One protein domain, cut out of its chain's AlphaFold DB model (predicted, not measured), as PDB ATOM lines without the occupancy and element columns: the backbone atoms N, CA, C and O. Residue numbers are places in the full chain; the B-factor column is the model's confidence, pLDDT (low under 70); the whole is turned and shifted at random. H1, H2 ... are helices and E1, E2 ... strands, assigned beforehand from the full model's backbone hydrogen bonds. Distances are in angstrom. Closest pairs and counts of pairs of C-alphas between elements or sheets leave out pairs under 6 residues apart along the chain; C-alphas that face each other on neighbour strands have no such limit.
ATOM      1  N   THR A  44     -50.068 -40.097  28.471       91.31
ATOM      2  CA  THR A  44     -51.112 -40.696  27.633       91.31
ATOM      3  C   THR A  44     -50.462 -41.505  26.527       91.31
ATOM      4  O   THR A  44     -49.548 -41.020  25.860       91.31
ATOM      5  N   ARG A  45     -50.932 -42.742  26.335       89.06
ATOM      6  CA  ARG A  45     -50.463 -43.631  25.266       89.06
ATOM      7  C   ARG A  45     -50.614 -42.943  23.906       89.06
ATOM      8  O   ARG A  45     -51.681 -42.417  23.598       89.06
ATOM      9  N   LYS A  46     -49.562 -42.997  23.092       88.06
ATOM     10  CA  LYS A  46     -49.574 -42.621  21.669       88.06
ATOM     11  C   LYS A  46     -49.439 -43.893  20.822       88.06
ATOM     12  O   LYS A  46     -49.200 -44.957  21.385       88.06
ATOM     13  N   ARG A  47     -49.613 -43.804  19.495       83.69
ATOM     14  CA  ARG A  47     -49.597 -44.977  18.589       83.69
ATOM     15  C   ARG A  47     -48.399 -45.905  18.841       83.69
ATOM     16  O   ARG A  47     -48.610 -47.095  19.036       83.69
ATOM     17  N   ASP A  48     -47.206 -45.332  18.987       89.81
ATOM     18  CA  ASP A  48     -45.949 -46.092  19.100       89.81
ATOM     19  C   ASP A  48     -45.295 -46.013  20.488       89.81
ATOM     20  O   ASP A  48     -44.169 -46.467  20.684       89.81
ATOM     21  N   VAL A  49     -45.985 -45.410  21.465       92.69
ATOM     22  CA  VAL A  49     -45.434 -45.177  22.806       92.69
ATOM     23  C   VAL A  49     -46.454 -45.519  23.878       92.69
ATOM     24  O   VAL A  49     -47.550 -44.958  23.939       92.69
ATOM     25  N   THR A  50     -46.060 -46.415  24.777       95.00
ATOM     26  CA  THR A  50     -46.818 -46.816  25.961       95.00
ATOM     27  C   THR A  50     -46.062 -46.409  27.221       95.00
ATOM     28  O   THR A  50     -44.856 -46.605  27.311       95.00
ATOM     29  N   TYR A  51     -46.783 -45.892  28.215       95.44
ATOM     30  CA  TYR A  51     -46.220 -45.521  29.512       95.44
ATOM     31  C   TYR A  51     -46.720 -46.476  30.597       95.44
ATOM     32  O   TYR A  51     -47.930 -46.670  30.739       95.44
ATOM     33  N   ARG A  52     -45.810 -47.090  31.357       94.56
ATOM     34  CA  ARG A  52     -46.135 -48.025  32.449       94.56
ATOM     35  C   ARG A  52     -45.269 -47.759  33.678       94.56
ATOM     36  O   ARG A  52     -44.324 -46.992  33.631       94.56
ATOM     37  N   ILE A  53     -45.638 -48.378  34.797       94.38
ATOM     38  CA  ILE A  53     -44.917 -48.308  36.078       94.38
ATOM     39  C   ILE A  53     -44.713 -46.854  36.561       94.38
ATOM     40  O   ILE A  53     -43.623 -46.295  36.458       94.38
ATOM     41  N   PRO A  54     -45.777 -46.198  37.064       95.88
ATOM     42  CA  PRO A  54     -45.695 -44.809  37.499       95.88
ATOM     43  C   PRO A  54     -45.108 -44.715  38.905       95.88
ATOM     44  O   PRO A  54     -45.601 -45.397  39.810       95.88
ATOM     45  N   ALA A  55     -44.198 -43.771  39.109       94.31
ATOM     46  CA  ALA A  55     -43.726 -43.350  40.420       94.31
ATOM     47  C   ALA A  55     -43.885 -41.834  40.591       94.31
ATOM     48  O   ALA A  55     -43.887 -41.082  39.625       94.31
ATOM     49  N   LEU A  56     -44.068 -41.369  41.819       94.94
ATOM     50  CA  LEU A  56     -44.296 -39.958  42.125       94.94
ATOM     51  C   LEU A  56     -43.645 -39.663  43.466       94.94
ATOM     52  O   LEU A  56     -43.682 -40.491  44.376       94.94
ATOM     53  N   ILE A  57     -43.082 -38.474  43.594       94.06
ATOM     54  CA  ILE A  57     -42.536 -37.996  44.855       94.06
ATOM     55  C   ILE A  57     -42.801 -36.505  45.004       94.06
ATOM     56  O   ILE A  57     -42.877 -35.778  44.015       94.06
ATOM     57  N   TYR A  58     -42.974 -36.064  46.246       92.19
ATOM     58  CA  TYR A  58     -43.116 -34.656  46.584       92.19
ATOM     59  C   TYR A  58     -41.830 -34.152  47.226       92.19
ATOM     60  O   TYR A  58     -41.332 -34.766  48.170       92.19
ATOM     61  N   ARG A  59     -41.333 -33.021  46.730       88.44
ATOM     62  CA  ARG A  59     -40.212 -32.268  47.282       88.44
ATOM     63  C   ARG A  59     -40.754 -31.025  47.993       88.44
ATOM     64  O   ARG A  59     -41.103 -30.051  47.324       88.44
ATOM     65  N   PRO A  60     -40.834 -31.019  49.335       88.69
ATOM     66  CA  PRO A  60     -41.398 -29.901  50.084       88.69
ATOM     67  C   PRO A  60     -40.617 -28.597  49.920       88.69
ATOM     68  O   PRO A  60     -41.242 -27.546  49.869       88.69
ATOM     69  N   ALA A  61     -39.285 -28.665  49.803       84.81
ATOM     70  CA  ALA A  61     -38.421 -27.485  49.720       84.81
ATOM     71  C   ALA A  61     -38.724 -26.591  48.503       84.81
ATOM     72  O   ALA A  61     -38.571 -25.380  48.582       84.81
ATOM     73  N   GLU A  62     -39.183 -27.189  47.401       82.81
ATOM     74  CA  GLU A  62     -39.530 -26.495  46.150       82.81
ATOM     75  C   GLU A  62     -41.034 -26.549  45.857       82.81
ATOM     76  O   GLU A  62     -41.466 -26.247  44.744       82.81
ATOM     77  N   THR A  63     -41.838 -27.030  46.815       90.38
ATOM     78  CA  THR A  63     -43.279 -27.269  46.642       90.38
ATOM     79  C   THR A  63     -43.616 -27.983  45.326       90.38
ATOM     80  O   THR A  63     -44.581 -27.649  44.642       90.38
ATOM     81  N   THR A  64     -42.799 -28.968  44.944       90.56
ATOM     82  CA  THR A  64     -42.831 -29.570  43.603       90.56
ATOM     83  C   THR A  64     -43.064 -31.076  43.671       90.56
ATOM     84  O   THR A  64     -42.499 -31.785  44.502       90.56
ATOM     85  N   PHE A  65     -43.899 -31.581  42.770       92.88
ATOM     86  CA  PHE A  65     -44.072 -32.996  42.482       92.88
ATOM     87  C   PHE A  65     -43.191 -33.417  41.310       92.88
ATOM     88  O   PHE A  65     -43.160 -32.747  40.282       92.88
ATOM     89  N   LEU A  66     -42.545 -34.571  41.428       93.00
ATOM     90  CA  LEU A  66     -41.864 -35.226  40.317       93.00
ATOM     91  C   LEU A  66     -42.582 -36.534  40.012       93.00
ATOM     92  O   LEU A  66     -42.609 -37.435  40.851       93.00
ATOM     93  N   ALA A  67     -43.181 -36.623  38.828       95.56
ATOM     94  CA  ALA A  67     -43.827 -37.832  38.334       95.56
ATOM     95  C   ALA A  67     -42.906 -38.520  37.329       95.56
ATOM     96  O   ALA A  67     -42.576 -37.924  36.310       95.56
ATOM     97  N   PHE A  68     -42.534 -39.766  37.598       95.06
ATOM     98  CA  PHE A  68     -41.710 -40.619  36.750       95.06
ATOM     99  C   PHE A  68     -42.556 -41.741  36.157       95.06
ATOM    100  O   PHE A  68     -43.492 -42.239  36.789       95.06
ATOM    101  N   VAL A  69     -42.208 -42.176  34.953       96.31
ATOM    102  CA  VAL A  69     -42.847 -43.324  34.319       96.31
ATOM    103  C   VAL A  69     -41.878 -44.008  33.362       96.31
ATOM    104  O   VAL A  69     -40.967 -43.380  32.819       96.31
ATOM    105  N   GLU A  70     -42.073 -45.303  33.166       96.31
ATOM    106  CA  GLU A  70     -41.355 -46.091  32.173       96.31
ATOM    107  C   GLU A  70     -41.978 -45.882  30.791       96.31
ATOM    108  O   GLU A  70     -43.186 -46.062  30.607       96.31
ATOM    109  N   GLU A  71     -41.152 -45.514  29.818       95.62
ATOM    110  CA  GLU A  71     -41.523 -45.381  28.414       95.62
ATOM    111  C   GLU A  71     -41.198 -46.668  27.651       95.62
ATOM    112  O   GLU A  71     -40.121 -47.251  27.804       95.62
ATOM    113  N   ARG A  72     -42.135 -47.112  26.810       95.75
ATOM    114  CA  ARG A  72     -42.044 -48.366  26.059       95.75
ATOM    115  C   ARG A  72     -42.522 -48.201  24.626       95.75
ATOM    116  O   ARG A  72     -43.484 -47.478  24.385       95.75
ATOM    117  N   SER A  73     -41.958 -48.975  23.700       94.88
ATOM    118  CA  SER A  73     -42.480 -49.062  22.325       94.88
ATOM    119  C   SER A  73     -43.708 -49.976  22.194       94.88
ATOM    120  O   SER A  73     -44.357 -50.013  21.156       94.88
ATOM    121  N   SER A  74     -44.051 -50.739  23.238       93.19
ATOM    122  CA  SER A  74     -45.304 -51.501  23.325       93.19
ATOM    123  C   SER A  74     -45.675 -51.782  24.791       93.19
ATOM    124  O   SER A  74     -44.857 -51.549  25.678       93.19
ATOM    125  N   PRO A  75     -46.851 -52.366  25.082       91.06
ATOM    126  CA  PRO A  75     -47.204 -52.784  26.439       91.06
ATOM    127  C   PRO A  75     -46.287 -53.845  27.076       91.06
ATOM    128  O   PRO A  75     -46.298 -53.958  28.305       91.06
ATOM    129  N   ARG A  76     -45.507 -54.605  26.287       90.38
ATOM    130  CA  ARG A  76     -44.594 -55.659  26.777       90.38
ATOM    131  C   ARG A  76     -43.459 -55.094  27.632       90.38
ATOM    132  O   ARG A  76     -42.984 -53.990  27.375       90.38
ATOM    133  N   ASP A  77     -43.032 -55.849  28.639       88.88
ATOM    134  CA  ASP A  77     -41.988 -55.437  29.588       88.88
ATOM    135  C   ASP A  77     -40.602 -55.372  28.922       88.88
ATOM    136  O   ASP A  77     -39.811 -54.476  29.199       88.88
ATOM    137  N   GLU A  78     -40.333 -56.249  27.955       90.06
ATOM    138  CA  GLU A  78     -39.089 -56.274  27.179       90.06
ATOM    139  C   GLU A  78     -38.937 -55.068  26.245       90.06
ATOM    140  O   GLU A  78     -37.840 -54.785  25.775       90.06
ATOM    141  N   HIS A  79     -40.033 -54.360  25.961       93.31
ATOM    142  CA  HIS A  79     -40.053 -53.212  25.051       93.31
ATOM    143  C   HIS A  79     -39.868 -51.875  25.782       93.31
ATOM    144  O   HIS A  79     -40.102 -50.815  25.193       93.31
ATOM    145  N   ALA A  80     -39.458 -51.912  27.053       93.81
ATOM    146  CA  ALA A  80     -39.019 -50.733  27.783       93.81
ATOM    147  C   ALA A  80     -37.818 -50.070  27.100       93.81
ATOM    148  O   ALA A  80     -36.943 -50.742  26.554       93.81
ATOM    149  N   LYS A  81     -37.803 -48.738  27.107       92.38
ATOM    150  CA  LYS A  81     -36.760 -47.921  26.478       92.38
ATOM    151  C   LYS A  81     -36.011 -47.099  27.509       92.38
ATOM    152  O   LYS A  81     -34.787 -47.112  27.537       92.38
ATOM    153  N   GLY A  82     -36.741 -46.409  28.373       93.25
ATOM    154  CA  GLY A  82     -36.146 -45.505  29.340       93.25
ATOM    155  C   GLY A  82     -37.171 -44.924  30.293       93.25
ATOM    156  O   GLY A  82     -38.337 -45.320  30.311       93.25
ATOM    157  N   LEU A  83     -36.720 -43.955  31.083       94.19
ATOM    158  CA  LEU A  83     -37.560 -43.236  32.026       94.19
ATOM    159  C   LEU A  83     -37.837 -41.825  31.514       94.19
ATOM    160  O   LEU A  83     -36.942 -41.130  31.024       94.19
ATOM    161  N   VAL A  84     -39.077 -41.388  31.683       94.56
ATOM    162  CA  VAL A  84     -39.483 -40.000  31.459       94.56
ATOM    163  C   VAL A  84     -40.073 -39.432  32.737       94.56
ATOM    164  O   VAL A  84     -40.608 -40.165  33.573       94.56
ATOM    165  N   MET A  85     -39.973 -38.116  32.894       94.06
ATOM    166  CA  MET A  85     -40.514 -37.424  34.054       94.06
ATOM    167  C   MET A  85     -41.286 -36.157  33.692       94.06
ATOM    168  O   MET A  85     -41.082 -35.584  32.626       94.06
ATOM    169  N   ARG A  86     -42.150 -35.698  34.599       93.75
ATOM    170  CA  ARG A  86     -42.774 -34.369  34.580       93.75
ATOM    171  C   ARG A  86     -42.619 -33.714  35.947       93.75
ATOM    172  O   ARG A  86     -42.822 -34.372  36.969       93.75
ATOM    173  N   CYS A  87     -42.324 -32.418  35.945       91.69
ATOM    174  CA  CYS A  87     -42.328 -31.586  37.146       91.69
ATOM    175  C   CYS A  87     -43.697 -30.916  37.295       91.69
ATOM    176  O   CYS A  87     -44.242 -30.402  36.319       91.69
ATOM    177  N   GLY A  88     -44.259 -30.929  38.499       91.88
ATOM    178  CA  GLY A  88     -45.536 -30.310  38.826       91.88
ATOM    179  C   GLY A  88     -45.385 -29.333  39.978       91.88
ATOM    180  O   GLY A  88     -45.113 -29.758  41.095       91.88
ATOM    181  N   PHE A  89     -45.581 -28.041  39.737       90.69
ATOM    182  CA  PHE A  89     -45.526 -27.034  40.795       90.69
ATOM    183  C   PHE A  89     -46.852 -27.003  41.561       90.69
ATOM    184  O   PHE A  89     -47.915 -26.887  40.946       90.69
ATOM    185  N   LYS A  90     -46.805 -27.144  42.889       89.12
ATOM    186  CA  LYS A  90     -47.994 -27.110  43.745       89.12
ATOM    187  C   LYS A  90     -48.358 -25.665  44.066       89.12
ATOM    188  O   LYS A  90     -47.611 -24.971  44.743       89.12
ATOM    189  N   GLU A  91     -49.557 -25.259  43.671       87.00
ATOM    190  CA  GLU A  91     -50.121 -23.948  43.975       87.00
ATOM    191  C   GLU A  91     -51.441 -24.139  44.728       87.00
ATOM    192  O   GLU A  91     -52.451 -24.586  44.171       87.00
ATOM    193  N   GLY A  92     -51.408 -23.889  46.041       85.81
ATOM    194  CA  GLY A  92     -52.517 -24.207  46.940       85.81
ATOM    195  C   GLY A  92     -52.844 -25.704  46.922       85.81
ATOM    196  O   GLY A  92     -52.040 -26.530  47.372       85.81
ATOM    197  N   LEU A  93     -54.030 -26.040  46.409       82.00
ATOM    198  CA  LEU A  93     -54.529 -27.413  46.232       82.00
ATOM    199  C   LEU A  93     -54.372 -27.940  44.797       82.00
ATOM    200  O   LEU A  93     -54.690 -29.096  44.533       82.00
ATOM    201  N   SER A  94     -53.884 -27.108  43.877       84.75
ATOM    202  CA  SER A  94     -53.697 -27.449  42.468       84.75
ATOM    203  C   SER A  94     -52.236 -27.778  42.157       84.75
ATOM    204  O   SER A  94     -51.327 -27.439  42.919       84.75
ATOM    205  N   VAL A  95     -52.002 -28.461  41.033       90.25
ATOM    206  CA  VAL A  95     -50.652 -28.753  40.537       90.25
ATOM    207  C   VAL A  95     -50.563 -28.378  39.064       90.25
ATOM    208  O   VAL A  95     -51.286 -28.930  38.234       90.25
ATOM    209  N   LYS A  96     -49.645 -27.468  38.736       90.81
ATOM    210  CA  LYS A  96     -49.338 -27.057  37.363       90.81
ATOM    211  C   LYS A  96     -48.203 -27.918  36.822       90.81
ATOM    212  O   LYS A  96     -47.063 -27.807  37.268       90.81
ATOM    213  N   TRP A  97     -48.521 -28.799  35.877       91.44
ATOM    214  CA  TRP A  97     -47.565 -29.747  35.306       91.44
ATOM    215  C   TRP A  97     -46.838 -29.172  34.095       91.44
ATOM    216  O   TRP A  97     -47.461 -28.835  33.091       91.44
ATOM    217  N   GLY A  98     -45.509 -29.151  34.162       89.50
ATOM    218  CA  GLY A  98     -44.630 -28.798  33.053       89.50
ATOM    219  C   GLY A  98     -44.561 -29.873  31.956       89.50
ATOM    220  O   GLY A  98     -45.286 -30.880  32.004       89.50
ATOM    221  N   PRO A  99     -43.692 -29.673  30.949       89.25
ATOM    222  CA  PRO A  99     -43.476 -30.634  29.870       89.25
ATOM    223  C   PRO A  99     -42.843 -31.938  30.380       89.25
ATOM    224  O   PRO A  99     -42.348 -32.015  31.507       89.25
ATOM    225  N   PHE A 100     -42.875 -32.982  29.548       86.50
ATOM    226  CA  PHE A 100     -42.148 -34.220  29.827       86.50
ATOM    227  C   PHE A 100     -40.658 -34.064  29.500       86.50
ATOM    228  O   PHE A 100     -40.287 -33.373  28.554       86.50
ATOM    229  N   ILE A 101     -39.811 -34.720  30.289       90.06
ATOM    230  CA  ILE A 101     -38.351 -34.693  30.182       90.06
ATOM    231  C   ILE A 101     -37.855 -36.137  30.123       90.06
ATOM    232  O   ILE A 101     -38.166 -36.939  31.004       90.06
ATOM    233  N   HIS A 102     -37.070 -36.470  29.097       91.12
ATOM    234  CA  HIS A 102     -36.415 -37.773  28.995       91.12
ATOM    235  C   HIS A 102     -35.173 -37.820  29.881       91.12
ATOM    236  O   HIS A 102     -34.278 -36.983  29.755       91.12
ATOM    237  N   LEU A 103     -35.074 -38.848  30.719       89.88
ATOM    238  CA  LEU A 103     -33.905 -39.085  31.558       89.88
ATOM    239  C   LEU A 103     -32.855 -39.880  30.774       89.88
ATOM    240  O   LEU A 103     -32.604 -41.046  31.058       89.88
ATOM    241  N   LYS A 104     -32.248 -39.249  29.760       84.06
ATOM    242  CA  LYS A 104     -31.304 -39.899  28.823       84.06
ATOM    243  C   LYS A 104     -30.089 -40.543  29.502       84.06
ATOM    244  O   LYS A 104     -29.489 -41.458  28.957       84.06
ATOM    245  N   THR A 105     -29.726 -40.052  30.679       79.94
ATOM    246  CA  THR A 105     -28.614 -40.548  31.500       79.94
ATOM    247  C   THR A 105     -29.027 -41.650  32.478       79.94
ATOM    248  O   THR A 105     -28.163 -42.282  33.079       79.94
ATOM    249  N   ALA A 106     -30.330 -41.892  32.659       83.31
ATOM    250  CA  ALA A 106     -30.852 -42.960  33.501       83.31
ATOM    251  C   ALA A 106     -30.909 -44.269  32.700       83.31
ATOM    252  O   ALA A 106     -31.956 -44.691  32.202       83.31
ATOM    253  N   GLY A 107     -29.750 -44.904  32.546       85.12
ATOM    254  CA  GLY A 107     -29.632 -46.169  31.837       85.12
ATOM    255  C   GLY A 107     -28.194 -46.592  31.588       85.12
ATOM    256  O   GLY A 107     -27.248 -45.873  31.905       85.12
ATOM    257  N   LEU A 108     -28.047 -47.778  31.005       85.62
ATOM    258  CA  LEU A 108     -26.776 -48.322  30.537       85.62
ATOM    259  C   LEU A 108     -26.891 -48.639  29.038       85.62
ATOM    260  O   LEU A 108     -27.972 -49.029  28.593       85.62
ATOM    261  N   PRO A 109     -25.805 -48.528  28.253       86.94
ATOM    262  CA  PRO A 109     -25.810 -48.968  26.861       86.94
ATOM    263  C   PRO A 109     -26.241 -50.435  26.736       86.94
ATOM    264  O   PRO A 109     -25.820 -51.270  27.541       86.94
ATOM    265  N   ASN A 110     -27.046 -50.766  25.721       90.69
ATOM    266  CA  ASN A 110     -27.571 -52.121  25.467       90.69
ATOM    267  C   ASN A 110     -28.395 -52.715  26.630       90.69
ATOM    268  O   ASN A 110     -28.420 -53.935  26.837       90.69
ATOM    269  N   HIS A 111     -29.008 -51.848  27.436       90.94
ATOM    270  CA  HIS A 111     -29.946 -52.227  28.480       90.94
ATOM    271  C   HIS A 111     -31.206 -51.378  28.375       90.94
ATOM    272  O   HIS A 111     -31.153 -50.176  28.113       90.94
ATOM    273  N   ARG A 112     -32.330 -51.989  28.731       93.00
ATOM    274  CA  ARG A 112     -33.580 -51.282  28.990       93.00
ATOM    275  C   ARG A 112     -33.648 -50.846  30.444       93.00
ATOM    276  O   ARG A 112     -33.354 -51.637  31.345       93.00
ATOM    277  N   THR A 113     -34.071 -49.608  30.673       93.06
ATOM    278  CA  THR A 113     -34.299 -49.067  32.019       93.06
ATOM    279  C   THR A 113     -35.761 -49.227  32.423       93.06
ATOM    280  O   THR A 113     -36.657 -48.854  31.668       93.06
ATOM    281  N   MET A 114     -36.001 -49.770  33.616       92.56
ATOM    282  CA  MET A 114     -37.332 -50.119  34.113       92.56
ATOM    283  C   MET A 114     -37.491 -49.797  35.602       92.56
ATOM    284  O   MET A 114     -36.505 -49.622  36.322       92.56
ATOM    285  N   ASN A 115     -38.740 -49.788  36.073       92.88
ATOM    286  CA  ASN A 115     -39.109 -49.687  37.492       92.88
ATOM    287  C   ASN A 115     -38.521 -48.464  38.227       92.88
ATOM    288  O   ASN A 115     -37.704 -48.628  39.139       92.88
ATOM    289  N   PRO A 116     -38.944 -47.234  37.873       93.62
ATOM    290  CA  PRO A 116     -38.517 -46.035  38.587       93.62
ATOM    291  C   PRO A 116     -38.956 -46.078  40.059       93.62
ATOM    292  O   PRO A 116     -40.128 -46.298  40.361       93.62
ATOM    293  N   CYS A 117     -38.032 -45.809  40.977       93.31
ATOM    294  CA  CYS A 117     -38.287 -45.736  42.411       93.31
ATOM    295  C   CYS A 117     -37.603 -44.497  43.018       93.31
ATOM    296  O   CYS A 117     -36.417 -44.540  43.354       93.31
ATOM    297  N   PRO A 118     -38.317 -43.364  43.119       91.94
ATOM    298  CA  PRO A 118     -37.792 -42.155  43.725       91.94
ATOM    299  C   PRO A 118     -37.798 -42.251  45.257       91.94
ATOM    300  O   PRO A 118     -38.767 -42.704  45.866       91.94
ATOM    301  N   VAL A 119     -36.733 -41.752  45.874       90.19
ATOM    302  CA  VAL A 119     -36.525 -41.638  47.319       90.19
ATOM    303  C   VAL A 119     -36.054 -40.221  47.611       90.19
ATOM    304  O   VAL A 119     -35.165 -39.711  46.936       90.19
ATOM    305  N   TYR A 120     -36.651 -39.571  48.606       87.81
ATOM    306  CA  TYR A 120     -36.318 -38.198  48.974       87.81
ATOM    307  C   TYR A 120     -35.555 -38.171  50.294       87.81
ATOM    308  O   TYR A 120     -36.105 -38.499  51.349       87.81
ATOM    309  N   ASP A 121     -34.299 -37.744  50.228       87.38
ATOM    310  CA  ASP A 121     -33.497 -37.412  51.392       87.38
ATOM    311  C   ASP A 121     -33.852 -35.998  51.862       87.38
ATOM    312  O   ASP A 121     -33.379 -34.993  51.327       87.38
ATOM    313  N   LYS A 122     -34.691 -35.930  52.898       86.56
ATOM    314  CA  LYS A 122     -35.137 -34.671  53.510       86.56
ATOM    315  C   LYS A 122     -33.997 -33.856  54.117       86.56
ATOM    316  O   LYS A 122     -34.130 -32.640  54.198       86.56
ATOM    317  N   LYS A 123     -32.934 -34.508  54.599       87.44
ATOM    318  CA  LYS A 123     -31.844 -33.838  55.318       87.44
ATOM    319  C   LYS A 123     -30.988 -33.029  54.352       87.44
ATOM    320  O   LYS A 123     -30.650 -31.890  54.650       87.44
ATOM    321  N   ASN A 124     -30.666 -33.629  53.211       85.06
ATOM    322  CA  ASN A 124     -29.809 -33.020  52.196       85.06
ATOM    323  C   ASN A 124     -30.606 -32.362  51.055       85.06
ATOM    324  O   ASN A 124     -30.024 -31.714  50.191       85.06
ATOM    325  N   ASP A 125     -31.935 -32.513  51.060       86.12
ATOM    326  CA  ASP A 125     -32.846 -32.074  49.999       86.12
ATOM    327  C   ASP A 125     -32.452 -32.619  48.611       86.12
ATOM    328  O   ASP A 125     -32.385 -31.905  47.606       86.12
ATOM    329  N   VAL A 126     -32.189 -33.927  48.560       85.81
ATOM    330  CA  VAL A 126     -31.801 -34.650  47.341       85.81
ATOM    331  C   VAL A 126     -32.826 -35.732  47.042       85.81
ATOM    332  O   VAL A 126     -33.278 -36.447  47.936       85.81
ATOM    333  N   ILE A 127     -33.191 -35.876  45.769       87.62
ATOM    334  CA  ILE A 127     -34.010 -36.998  45.309       87.62
ATOM    335  C   ILE A 127     -33.115 -38.001  44.602       87.62
ATOM    336  O   ILE A 127     -32.480 -37.675  43.607       87.62
ATOM    337  N   PHE A 128     -33.113 -39.236  45.084       87.81
ATOM    338  CA  PHE A 128     -32.501 -40.370  44.410       87.81
ATOM    339  C   PHE A 128     -33.576 -41.118  43.635       87.81
ATOM    340  O   PHE A 128     -34.542 -41.601  44.216       87.81
ATOM    341  N   LEU A 129     -33.426 -41.225  42.322       89.62
ATOM    342  CA  LEU A 129     -34.256 -42.081  41.489       89.62
ATOM    343  C   LEU A 129     -33.508 -43.383  41.237       89.62
ATOM    344  O   LEU A 129     -32.607 -43.418  40.402       89.62
ATOM    345  N   PHE A 130     -33.902 -44.440  41.938       88.75
ATOM    346  CA  PHE A 130     -33.431 -45.796  41.682       88.75
ATOM    347  C   PHE A 130     -34.206 -46.426  40.525       88.75
ATOM    348  O   PHE A 130     -35.363 -46.085  40.275       88.75
ATOM    349  N   PHE A 131     -33.573 -47.352  39.817       88.69
ATOM    350  CA  PHE A 131     -34.166 -48.100  38.711       88.69
ATOM    351  C   PHE A 131     -33.362 -49.365  38.435       88.69
ATOM    352  O   PHE A 131     -32.240 -49.519  38.915       88.69
ATOM    353  N   ILE A 132     -33.912 -50.269  37.629       88.69
ATOM    354  CA  ILE A 132     -33.157 -51.413  37.114       88.69
ATOM    355  C   ILE A 132     -32.818 -51.223  35.643       88.69
ATOM    356  O   ILE A 132     -33.610 -50.677  34.878       88.69
ATOM    357  N   CYS A 133     -31.654 -51.720  35.249       89.06
ATOM    358  CA  CYS A 133     -31.243 -51.871  33.864       89.06
ATOM    359  C   CYS A 133     -31.141 -53.360  33.559       89.06
ATOM    360  O   CYS A 133     -30.343 -54.062  34.179       89.06
ATOM    361  N   VAL A 134     -31.928 -53.855  32.610       89.06
ATOM    362  CA  VAL A 134     -31.879 -55.261  32.196       89.06
ATOM    363  C   VAL A 134     -31.271 -55.340  30.808       89.06
ATOM    364  O   VAL A 134     -31.676 -54.585  29.927       89.06
ATOM    365  N   ARG A 135     -30.310 -56.244  30.601       89.75
ATOM    366  CA  ARG A 135     -29.679 -56.422  29.287       89.75
ATOM    367  C   ARG A 135     -30.730 -56.670  28.206       89.75
ATOM    368  O   ARG A 135     -31.652 -57.473  28.398       89.75
ATOM    369  N   ASP A 136     -30.583 -55.995  27.074       90.75
ATOM    370  CA  ASP A 136     -31.504 -56.136  25.948       90.75
ATOM    371  C   ASP A 136     -31.544 -57.575  25.421       90.75
ATOM    372  O   ASP A 136     -30.567 -58.321  25.496       90.75
ATOM    373  N   GLY A 137     -32.716 -57.991  24.936       88.31
ATOM    374  CA  GLY A 137     -32.959 -59.352  24.443       88.31
ATOM    375  C   GLY A 137     -33.126 -60.424  25.529       88.31
ATOM    376  O   GLY A 137     -33.563 -61.529  25.219       88.31
ATOM    377  N   ILE A 138     -32.844 -60.119  26.800       88.38
ATOM    378  CA  ILE A 138     -33.008 -61.067  27.910       88.38
ATOM    379  C   ILE A 138     -34.325 -60.807  28.641       88.38
ATOM    380  O   ILE A 138     -34.451 -59.802  29.341       88.38
ATOM    381  N   SER A 139     -35.304 -61.707  28.520       87.44
ATOM    382  CA  SER A 139     -36.573 -61.611  29.256       87.44
ATOM    383  C   SER A 139     -36.422 -62.009  30.728       87.44
ATOM    384  O   SER A 139     -35.468 -62.679  31.126       87.44
ATOM    385  N   GLU A 140     -37.380 -61.613  31.563       83.81
ATOM    386  CA  GLU A 140     -37.459 -62.082  32.952       83.81
ATOM    387  C   GLU A 140     -37.575 -63.607  33.022       83.81
ATOM    388  O   GLU A 140     -36.855 -64.265  33.772       83.81
ATOM    389  N   GLN A 141     -38.425 -64.183  32.173       84.56
ATOM    390  CA  GLN A 141     -38.626 -65.624  32.116       84.56
ATOM    391  C   GLN A 141     -37.342 -66.376  31.738       84.56
ATOM    392  O   GLN A 141     -37.090 -67.452  32.273       84.56
ATOM    393  N   HIS A 142     -36.511 -65.815  30.851       85.25
ATOM    394  CA  HIS A 142     -35.206 -66.393  30.529       85.25
ATOM    395  C   HIS A 142     -34.285 -66.427  31.757       85.25
ATOM    396  O   HIS A 142     -33.658 -67.451  32.016       85.25
ATOM    397  N   GLN A 143     -34.233 -65.348  32.540       86.00
ATOM    398  CA  GLN A 143     -33.401 -65.276  33.750       86.00
ATOM    399  C   GLN A 143     -33.866 -66.275  34.812       86.00
ATOM    400  O   GLN A 143     -33.045 -66.986  35.379       86.00
ATOM    401  N   LEU A 144     -35.183 -66.401  35.017       79.62
ATOM    402  CA  LEU A 144     -35.755 -67.372  35.953       79.62
ATOM    403  C   LEU A 144     -35.481 -68.821  35.529       79.62
ATOM    404  O   LEU A 144     -35.131 -69.648  36.363       79.62
ATOM    405  N   ARG A 145     -35.613 -69.133  34.233       83.38
ATOM    406  CA  ARG A 145     -35.373 -70.489  33.704       83.38
ATOM    407  C   ARG A 145     -33.900 -70.889  33.723       83.38
ATOM    408  O   ARG A 145     -33.598 -72.056  33.918       83.38
ATOM    409  N   THR A 146     -32.998 -69.945  33.463       81.38
ATOM    410  CA  THR A 146     -31.555 -70.220  33.357       81.38
ATOM    411  C   THR A 146     -30.794 -69.988  34.659       81.38
ATOM    412  O   THR A 146     -29.625 -70.354  34.739       81.38
ATOM    413  N   GLY A 147     -31.411 -69.331  35.647       77.00
ATOM    414  CA  GLY A 147     -30.740 -68.868  36.865       77.00
ATOM    415  C   GLY A 147     -29.710 -67.757  36.624       77.00
ATOM    416  O   GLY A 147     -28.993 -67.378  37.542       77.00
ATOM    417  N   ARG A 148     -29.601 -67.226  35.398       78.00
ATOM    418  CA  ARG A 148     -28.602 -66.210  35.042       78.00
ATOM    419  C   ARG A 148     -29.189 -64.818  35.192       78.00
ATOM    420  O   ARG A 148     -30.075 -64.432  34.432       78.00
ATOM    421  N   ASN A 149     -28.664 -64.045  36.138       79.88
ATOM    422  CA  ASN A 149     -29.081 -62.665  36.339       79.88
ATOM    423  C   ASN A 149     -28.444 -61.720  35.299       79.88
ATOM    424  O   ASN A 149     -27.226 -61.673  35.139       79.88
ATOM    425  N   ALA A 150     -29.278 -60.933  34.623       85.50
ATOM    426  CA  ALA A 150     -28.886 -59.897  33.668       85.50
ATOM    427  C   ALA A 150     -29.354 -58.489  34.089       85.50
ATOM    428  O   ALA A 150     -29.364 -57.565  33.269       85.50
ATOM    429  N   VAL A 151     -29.768 -58.326  35.348       83.06
ATOM    430  CA  VAL A 151     -30.239 -57.072  35.938       83.06
ATOM    431  C   VAL A 151     -29.114 -56.353  36.674       83.06
ATOM    432  O   VAL A 151     -28.408 -56.930  37.501       83.06
ATOM    433  N   ARG A 152     -28.999 -55.053  36.415       82.56
ATOM    434  CA  ARG A 152     -28.179 -54.100  37.163       82.56
ATOM    435  C   ARG A 152     -29.087 -53.126  37.903       82.56
ATOM    436  O   ARG A 152     -30.105 -52.704  37.362       82.56
ATOM    437  N   LEU A 153     -28.719 -52.760  39.126       82.62
ATOM    438  CA  LEU A 153     -29.346 -51.650  39.841       82.62
ATOM    439  C   LEU A 153     -28.665 -50.344  39.410       82.62
ATOM    440  O   LEU A 153     -27.447 -50.294  39.277       82.62
ATOM    441  N   GLY A 154     -29.438 -49.293  39.176       81.62
ATOM    442  CA  GLY A 154     -28.934 -47.963  38.859       81.62
ATOM    443  C   GLY A 154     -29.629 -46.907  39.704       81.62
ATOM    444  O   GLY A 154     -30.712 -47.141  40.245       81.62
ATOM    445  N   TYR A 155     -28.999 -45.742  39.825       84.94
ATOM    446  CA  TYR A 155     -29.651 -44.564  40.374       84.94
ATOM    447  C   TYR A 155     -29.143 -43.283  39.712       84.94
ATOM    448  O   TYR A 155     -28.039 -43.242  39.167       84.94
ATOM    449  N   VAL A 156     -29.963 -42.236  39.767       83.19
ATOM    450  CA  VAL A 156     -29.566 -40.849  39.493       83.19
ATOM    451  C   VAL A 156     -30.018 -39.962  40.648       83.19
ATOM    452  O   VAL A 156     -31.026 -40.251  41.289       83.19
ATOM    453  N   SER A 157     -29.284 -38.892  40.928       82.31
ATOM    454  CA  SER A 157     -29.642 -37.899  41.945       82.31
ATOM    455  C   SER A 157     -30.129 -36.608  41.292       82.31
ATOM    456  O   SER A 157     -29.573 -36.187  40.282       82.31
ATOM    457  N   LEU A 158     -31.139 -35.972  41.882       81.12
ATOM    458  CA  LEU A 158     -31.660 -34.665  41.497       81.12
ATOM    459  C   LEU A 158     -31.507 -33.704  42.687       81.12
ATOM    460  O   LEU A 158     -31.982 -33.998  43.788       81.12
ATOM    461  N   ASN A 159     -30.841 -32.571  42.461       78.31
ATOM    462  CA  ASN A 159     -30.563 -31.511  43.437       78.31
ATOM    463  C   ASN A 159     -31.284 -30.191  43.069       78.31
ATOM    464  O   ASN A 159     -32.032 -30.128  42.092       78.31
ATOM    465  N   LYS A 160     -31.151 -29.150  43.908       65.50
ATOM    466  CA  LYS A 160     -31.847 -27.858  43.740       65.50
ATOM    467  C   LYS A 160     -31.464 -27.167  42.424       65.50
ATOM    468  O   LYS A 160     -30.282 -26.983  42.151       65.50
ATOM    469  N   GLY A 161     -32.460 -26.715  41.657       54.78
ATOM    470  CA  GLY A 161     -32.296 -25.686  40.614       54.78
ATOM    471  C   GLY A 161     -31.754 -26.103  39.238       54.78
ATOM    472  O   GLY A 161     -31.782 -25.280  38.326       54.78
ATOM    473  N   ALA A 162     -31.318 -27.345  39.026       49.84
ATOM    474  CA  ALA A 162     -30.977 -27.857  37.697       49.84
ATOM    475  C   ALA A 162     -31.024 -29.388  37.683       49.84
ATOM    476  O   ALA A 162     -30.644 -30.037  38.653       49.84
ATOM    477  N   LEU A 163     -31.436 -29.980  36.559       47.09
ATOM    478  CA  LEU A 163     -31.266 -31.410  36.303       47.09
ATOM    479  C   LEU A 163     -29.769 -31.714  36.074       47.09
ATOM    480  O   LEU A 163     -29.357 -31.987  34.951       47.09
ATOM    481  N   GLN A 164     -28.924 -31.601  37.099       43.00
ATOM    482  CA  GLN A 164     -27.531 -32.030  37.007       43.00
ATOM    483  C   GLN A 164     -27.455 -33.531  37.258       43.00
ATOM    484  O   GLN A 164     -27.843 -34.025  38.314       43.00
ATOM    485  N   ILE A 165     -26.950 -34.267  36.271       45.78
ATOM    486  CA  ILE A 165     -26.708 -35.703  36.381       45.78
ATOM    487  C   ILE A 165     -25.194 -35.919  36.382       45.78
ATOM    488  O   ILE A 165     -24.523 -35.404  35.495       45.78
ATOM    489  N   LEU A 166     -24.662 -36.693  37.335       44.50
ATOM    490  CA  LEU A 166     -24.070 -38.020  37.079       44.50
ATOM    491  C   LEU A 166     -23.363 -38.576  38.333       44.50
ATOM    492  O   LEU A 166     -22.292 -38.113  38.704       44.50
ATOM    493  N   LYS A 167     -23.900 -39.671  38.888       45.12
ATOM    494  CA  LYS A 167     -23.125 -40.823  39.383       45.12
ATOM    495  C   LYS A 167     -23.975 -42.080  39.158       45.12
ATOM    496  O   LYS A 167     -24.824 -42.407  39.975       45.12
ATOM    497  N   VAL A 168     -23.760 -42.775  38.038       48.62
ATOM    498  CA  VAL A 168     -24.226 -44.162  37.863       48.62
ATOM    499  C   VAL A 168     -23.108 -45.063  38.357       48.62
ATOM    500  O   VAL A 168     -22.239 -45.441  37.580       48.62
ATOM    501  N   VAL A 169     -23.084 -45.392  39.645       52.69
ATOM    502  CA  VAL A 169     -22.265 -46.515  40.114       52.69
ATOM    503  C   VAL A 169     -22.999 -47.218  41.238       52.69
ATOM    504  O   VAL A 169     -22.865 -46.863  42.401       52.69
ATOM    505  N   LEU A 170     -23.736 -48.263  40.877       46.00
ATOM    506  CA  LEU A 170     -23.729 -49.466  41.692       46.00
ATOM    507  C   LEU A 170     -24.063 -50.683  40.824       46.00
ATOM    508  O   LEU A 170     -25.204 -51.121  40.735       46.00
ATOM    509  N   CYS A 171     -23.042 -51.275  40.200       40.53
ATOM    510  CA  CYS A 171     -23.141 -52.657  39.734       40.53
ATOM    511  C   CYS A 171     -23.187 -53.565  40.967       40.53
ATOM    512  O   CYS A 171     -22.199 -54.206  41.307       40.53
ATOM    513  N   LEU A 172     -24.329 -53.645  41.647       41.56
ATOM    514  CA  LEU A 172     -24.592 -54.854  42.407       41.56
ATOM    515  C   LEU A 172     -24.884 -55.920  41.358       41.56
ATOM    516  O   LEU A 172     -25.963 -55.947  40.762       41.56
ATOM    517  N   ALA A 173     -23.888 -56.758  41.070       38.75
ATOM    518  CA  ALA A 173     -24.189 -58.116  40.657       38.75
ATOM    519  C   ALA A 173     -25.049 -58.678  41.791       38.75
ATOM    520  O   ALA A 173     -24.570 -58.922  42.894       38.75
ATOM    521  N   LEU A 174     -26.365 -58.716  41.588       44.91
ATOM    522  CA  LEU A 174     -27.219 -59.453  42.500       44.91
ATOM    523  C   LEU A 174     -26.993 -60.910  42.111       44.91
ATOM    524  O   LEU A 174     -27.766 -61.446  41.324       44.91
ATOM    525  N   ASP A 175     -25.894 -61.507  42.561       38.88
ATOM    526  CA  ASP A 175     -25.717 -62.943  42.403       38.88
ATOM    527  C   ASP A 175     -26.888 -63.596  43.139       38.88
ATOM    528  O   ASP A 175     -27.153 -63.353  44.320       38.88
ATOM    529  N   TRP A 176     -27.722 -64.254  42.343       45.09
ATOM    530  CA  TRP A 176     -28.958 -64.869  42.774       45.09
ATOM    531  C   TRP A 176     -28.670 -66.349  42.952       45.09
ATOM    532  O   TRP A 176     -28.591 -67.087  41.975       45.09
ATOM    533  N   GLU A 177     -28.534 -66.782  44.200       40.12
ATOM    534  CA  GLU A 177     -28.561 -68.197  44.550       40.12
ATOM    535  C   GLU A 177     -29.873 -68.487  45.283       40.12
ATOM    536  O   GLU A 177     -30.033 -68.175  46.462       40.12
ATOM    537  N   GLY A 178     -30.869 -69.029  44.576       40.97
ATOM    538  CA  GLY A 178     -32.090 -69.504  45.226       40.97
ATOM    539  C   GLY A 178     -33.222 -69.934  44.280       40.97
ATOM    540  O   GLY A 178     -33.453 -69.297  43.258       40.97
ATOM    541  N   PRO A 179     -34.009 -70.971  44.618       39.00
ATOM    542  CA  PRO A 179     -35.053 -71.529  43.750       39.00
ATOM    543  C   PRO A 179     -36.404 -70.794  43.845       39.00
ATOM    544  O   PRO A 179     -37.431 -71.309  43.407       39.00
ATOM    545  N   THR A 180     -36.464 -69.605  44.452       49.75
ATOM    546  CA  THR A 180     -37.760 -68.943  44.669       49.75
ATOM    547  C   THR A 180     -38.167 -68.154  43.426       49.75
ATOM    548  O   THR A 180     -37.565 -67.136  43.113       49.75
ATOM    549  N   GLY A 181     -39.192 -68.621  42.707       48.69
ATOM    550  CA  GLY A 181     -39.754 -68.007  41.493       48.69
ATOM    551  C   GLY A 181     -40.405 -66.629  41.693       48.69
ATOM    552  O   GLY A 181     -41.525 -66.396  41.244       48.69
ATOM    553  N   ARG A 182     -39.744 -65.711  42.403       53.81
ATOM    554  CA  ARG A 182     -40.202 -64.340  42.619       53.81
ATOM    555  C   ARG A 182     -39.753 -63.468  41.451       53.81
ATOM    556  O   ARG A 182     -38.596 -63.501  41.050       53.81
ATOM    557  N   SER A 183     -40.685 -62.669  40.938       55.91
ATOM    558  CA  SER A 183     -40.424 -61.715  39.858       55.91
ATOM    559  C   SER A 183     -39.275 -60.748  40.194       55.91
ATOM    560  O   SER A 183     -39.103 -60.353  41.349       55.91
ATOM    561  N   LEU A 184     -38.534 -60.293  39.181       55.06
ATOM    562  CA  LEU A 184     -37.514 -59.240  39.261       55.06
ATOM    563  C   LEU A 184     -38.032 -57.975  39.970       55.06
ATOM    564  O   LEU A 184     -37.286 -57.313  40.695       55.06
ATOM    565  N   CYS A 185     -39.327 -57.676  39.839       48.09
ATOM    566  CA  CYS A 185     -40.002 -56.589  40.551       48.09
ATOM    567  C   CYS A 185     -40.020 -56.796  42.079       48.09
ATOM    568  O   CYS A 185     -39.829 -55.844  42.835       48.09
ATOM    569  N   HIS A 186     -40.193 -58.037  42.550       48.62
ATOM    570  CA  HIS A 186     -40.133 -58.359  43.980       48.62
ATOM    571  C   HIS A 186     -38.717 -58.198  44.540       48.62
ATOM    572  O   HIS A 186     -38.561 -57.734  45.666       48.62
ATOM    573  N   ILE A 187     -37.688 -58.537  43.762       52.88
ATOM    574  CA  ILE A 187     -36.284 -58.423  44.184       52.88
ATOM    575  C   ILE A 187     -35.892 -56.950  44.367       52.88
ATOM    576  O   ILE A 187     -35.256 -56.607  45.366       52.88
ATOM    577  N   LEU A 188     -36.321 -56.071  43.454       52.59
ATOM    578  CA  LEU A 188     -36.101 -54.628  43.574       52.59
ATOM    579  C   LEU A 188     -36.806 -54.046  44.811       52.59
ATOM    580  O   LEU A 188     -36.181 -53.317  45.578       52.59
ATOM    581  N   CYS A 189     -38.070 -54.417  45.049       48.47
ATOM    582  CA  CYS A 189     -38.809 -53.999  46.246       48.47
ATOM    583  C   CYS A 189     -38.131 -54.460  47.542       48.47
ATOM    584  O   CYS A 189     -37.936 -53.652  48.442       48.47
ATOM    585  N   ILE A 190     -37.734 -55.733  47.639       50.81
ATOM    586  CA  ILE A 190     -37.103 -56.282  48.851       50.81
ATOM    587  C   ILE A 190     -35.769 -55.580  49.137       50.81
ATOM    588  O   ILE A 190     -35.485 -55.241  50.285       50.81
ATOM    589  N   LYS A 191     -34.959 -55.308  48.107       52.88
ATOM    590  CA  LYS A 191     -33.644 -54.682  48.298       52.88
ATOM    591  C   LYS A 191     -33.719 -53.174  48.527       52.88
ATOM    592  O   LYS A 191     -32.953 -52.678  49.342       52.88
ATOM    593  N   LEU A 192     -34.661 -52.456  47.912       52.81
ATOM    594  CA  LEU A 192     -34.899 -51.043  48.235       52.81
ATOM    595  C   LEU A 192     -35.511 -50.863  49.631       52.81
ATOM    596  O   LEU A 192     -35.160 -49.912  50.322       52.81
ATOM    597  N   LEU A 193     -36.358 -51.794  50.089       47.22
ATOM    598  CA  LEU A 193     -36.833 -51.824  51.478       47.22
ATOM    599  C   LEU A 193     -35.680 -52.045  52.469       47.22
ATOM    600  O   LEU A 193     -35.650 -51.391  53.508       47.22
ATOM    601  N   ALA A 194     -34.703 -52.895  52.131       43.06
ATOM    602  CA  ALA A 194     -33.476 -53.043  52.916       43.06
ATOM    603  C   ALA A 194     -32.593 -51.777  52.868       43.06
ATOM    604  O   ALA A 194     -32.020 -51.385  53.883       43.06
ATOM    605  N   PHE A 195     -32.543 -51.094  51.719       48.19
ATOM    606  CA  PHE A 195     -31.802 -49.843  51.515       48.19
ATOM    607  C   PHE A 195     -32.378 -48.661  52.310       48.19
ATOM    608  O   PHE A 195     -31.640 -47.815  52.806       48.19
ATOM    609  N   ASN A 196     -33.703 -48.620  52.477       47.12
ATOM    610  CA  ASN A 196     -34.396 -47.583  53.246       47.12
ATOM    611  C   ASN A 196     -34.122 -47.694  54.763       47.12
ATOM    612  O   ASN A 196     -34.358 -46.742  55.502       47.12
ATOM    613  N   TYR A 197     -33.607 -48.836  55.234       39.34
ATOM    614  CA  TYR A 197     -33.326 -49.060  56.655       39.34
ATOM    615  C   TYR A 197     -31.897 -48.684  57.077       39.34
ATOM    616  O   TYR A 197     -31.688 -48.390  58.250       39.34
ATOM    617  N   ASN A 198     -30.916 -48.646  56.163       39.09
ATOM    618  CA  ASN A 198     -29.515 -48.372  56.506       39.09
ATOM    619  C   ASN A 198     -28.795 -47.510  55.445       39.09
ATOM    620  O   ASN A 198     -28.409 -47.992  54.389       39.09
ATOM    621  N   ARG A 199     -28.571 -46.233  55.796       47.41
ATOM    622  CA  ARG A 199     -27.517 -45.314  55.307       47.41
ATOM    623  C   ARG A 199     -27.329 -45.136  53.784       47.41
ATOM    624  O   ARG A 199     -26.430 -45.695  53.169       47.41
ATOM    625  N   ILE A 200     -28.013 -44.126  53.236       47.25
ATOM    626  CA  ILE A 200     -27.664 -43.461  51.957       47.25
ATOM    627  C   ILE A 200     -26.221 -42.895  51.972       47.25
ATOM    628  O   ILE A 200     -25.569 -42.830  50.935       47.25
ATOM    629  N   THR A 201     -25.676 -42.557  53.146       41.59
ATOM    630  CA  THR A 201     -24.328 -41.979  53.311       41.59
ATOM    631  C   THR A 201     -23.169 -42.942  53.010       41.59
ATOM    632  O   THR A 201     -22.039 -42.492  52.832       41.59
ATOM    633  N   GLU A 202     -23.403 -44.256  52.937       42.44
ATOM    634  CA  GLU A 202     -22.356 -45.239  52.606       42.44
ATOM    635  C   GLU A 202     -22.168 -45.441  51.095       42.44
ATOM    636  O   GLU A 202     -21.096 -45.871  50.659       42.44
ATOM    637  N   LEU A 203     -23.154 -45.063  50.274       46.03
ATOM    638  CA  LEU A 203     -23.042 -45.087  48.810       46.03
ATOM    639  C   LEU A 203     -21.993 -44.099  48.290       46.03
ATOM    640  O   LEU A 203     -21.233 -44.416  47.378       46.03
ATOM    641  N   GLU A 204     -21.922 -42.907  48.884       41.25
ATOM    642  CA  GLU A 204     -20.946 -41.897  48.473       41.25
ATOM    643  C   GLU A 204     -19.516 -42.358  48.784       41.25
ATOM    644  O   GLU A 204     -18.665 -42.325  47.894       41.25
ATOM    645  N   ARG A 205     -19.285 -42.922  49.980       36.03
ATOM    646  CA  ARG A 205     -17.983 -43.484  50.388       36.03
ATOM    647  C   ARG A 205     -17.566 -44.715  49.583       36.03
ATOM    648  O   ARG A 205     -16.403 -44.848  49.224       36.03
ATOM    649  N   SER A 206     -18.493 -45.618  49.270       36.31
ATOM    650  CA  SER A 206     -18.176 -46.816  48.475       36.31
ATOM    651  C   SER A 206     -17.880 -46.491  47.004       36.31
ATOM    652  O   SER A 206     -17.084 -47.192  46.374       36.31
ATOM    653  N   SER A 207     -18.428 -45.389  46.470       38.56
ATOM    654  CA  SER A 207     -18.080 -44.896  45.129       38.56
ATOM    655  C   SER A 207     -16.627 -44.405  45.021       38.56
ATOM    656  O   SER A 207     -16.001 -44.587  43.978       38.56
ATOM    657  N   GLU A 208     -16.065 -43.853  46.102       30.42
ATOM    658  CA  GLU A 208     -14.662 -43.412  46.169       30.42
ATOM    659  C   GLU A 208     -13.699 -44.604  46.292       30.42
ATOM    660  O   GLU A 208     -12.677 -44.655  45.606       30.42
ATOM    661  N   VAL A 209     -14.072 -45.627  47.070       29.42
ATOM    662  CA  VAL A 209     -13.277 -46.860  47.226       29.42
ATOM    663  C   VAL A 209     -13.172 -47.641  45.906       29.42
ATOM    664  O   VAL A 209     -12.099 -48.131  45.557       29.42
TER     665      VAL A 209
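Overview. This is residues 44 to 209 of the 216 residues of an uncharacterized protein of Micrurus lemniscatus lemniscatus (UniProt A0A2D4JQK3). Two strongly twisted antiparallel sheets lie partly face to face as a lopsided sandwich, with E5 of the smaller sheet in the core beside E1, E2 and E3 of the larger one. Helix H2 packs on one face of the smaller sheet, away from the larger one, and a long link runs back past the E7 edge toward the end where the short helix H1 lies. The printed part has 166 residues, with seven named strands and three named helices in the order E1 E2 E3 E4 E5 E6 H1 E7 H2 H3; the sheets run E1 E2 E3 E4 and E5 E6 E7, and the class is mixed, helices and strands. The whole is compact, with a radius of gyration of the C-alphas of 16.5 A and spans of 52 by 45 by 26 A.

Arrangement. E1, residues 50 to 59, E2, 64 to 72, E3, 80 to 91, and E4, 94 to 102, form a meander, each strand the antiparallel neighbour of the one before. N 55 and O 68, 2.9 A, link E1 and E2 within hydrogen-bond range; N 67 and O 86, 2.9 A, do so for E2 and E3, and N 96 and O 89, 2.9 A, for E3 and E4. E5, residues 111 to 121, E6, 126 to 135, and E7, 151 to 158, make the second sheet, with N 117 and O 130 at 2.8 A and N 131 and O 154 at 2.9 A. The two sheets form a sandwich, two sheets face to face, their best planes 27 degrees apart. E1 bends by 63 degrees at residue 53 and E5 by 62 degrees at residue 115; the C-alphas of Ile 53 and Asn 115 are the closest of these two strands, 6.1 A apart. The closest C-alphas of E3 and E5 are those of Gly 82 and Thr 113, 4.8 A apart. E7 is apart from E1, E2, E3 and E4. H2, residues 184 to 195, is on the second sheet, making two layers, a helix on one face of a sheet. It lies over E6 at a height over the sheet of 9.0 A, only just slantwise to the strands at 32 degrees on the local plane. H1, residues 140 to 146, is close to H2 but not clearly touching, with C-alphas 140 and 184 at 6.9 A. H3, residues 201 to 209, is apart from H2. Every O i to N i+4 pair is within hydrogen-bond range in H1 and H2, and 3 of 5 are in H3.

Along the chain. E1 starts at C-alpha 50, (-46.818, -46.816, 25.961), and is 26.6 A long. E2 measures 25.7 A, E3 33.2 A, E4 24.2 A, E5 27.5 A, E6 28.4 A and E7 23.1 A. H2 begins at C-alpha 184, (-37.514, -59.240, 39.261), and is 16.5 A long. H3 ends at C-alpha 209, (-13.277, -46.860, 47.226).

Size, cuts and confidence. The two C-alphas farthest apart, those of Gly 92 and Thr 146, are 52.4 A apart. The printed part has no cut. The link from E7 to H2, residues 159 to 183, is long. The mean pLDDT of the printed part is 75.9, and residues 160 to 209 are under 70.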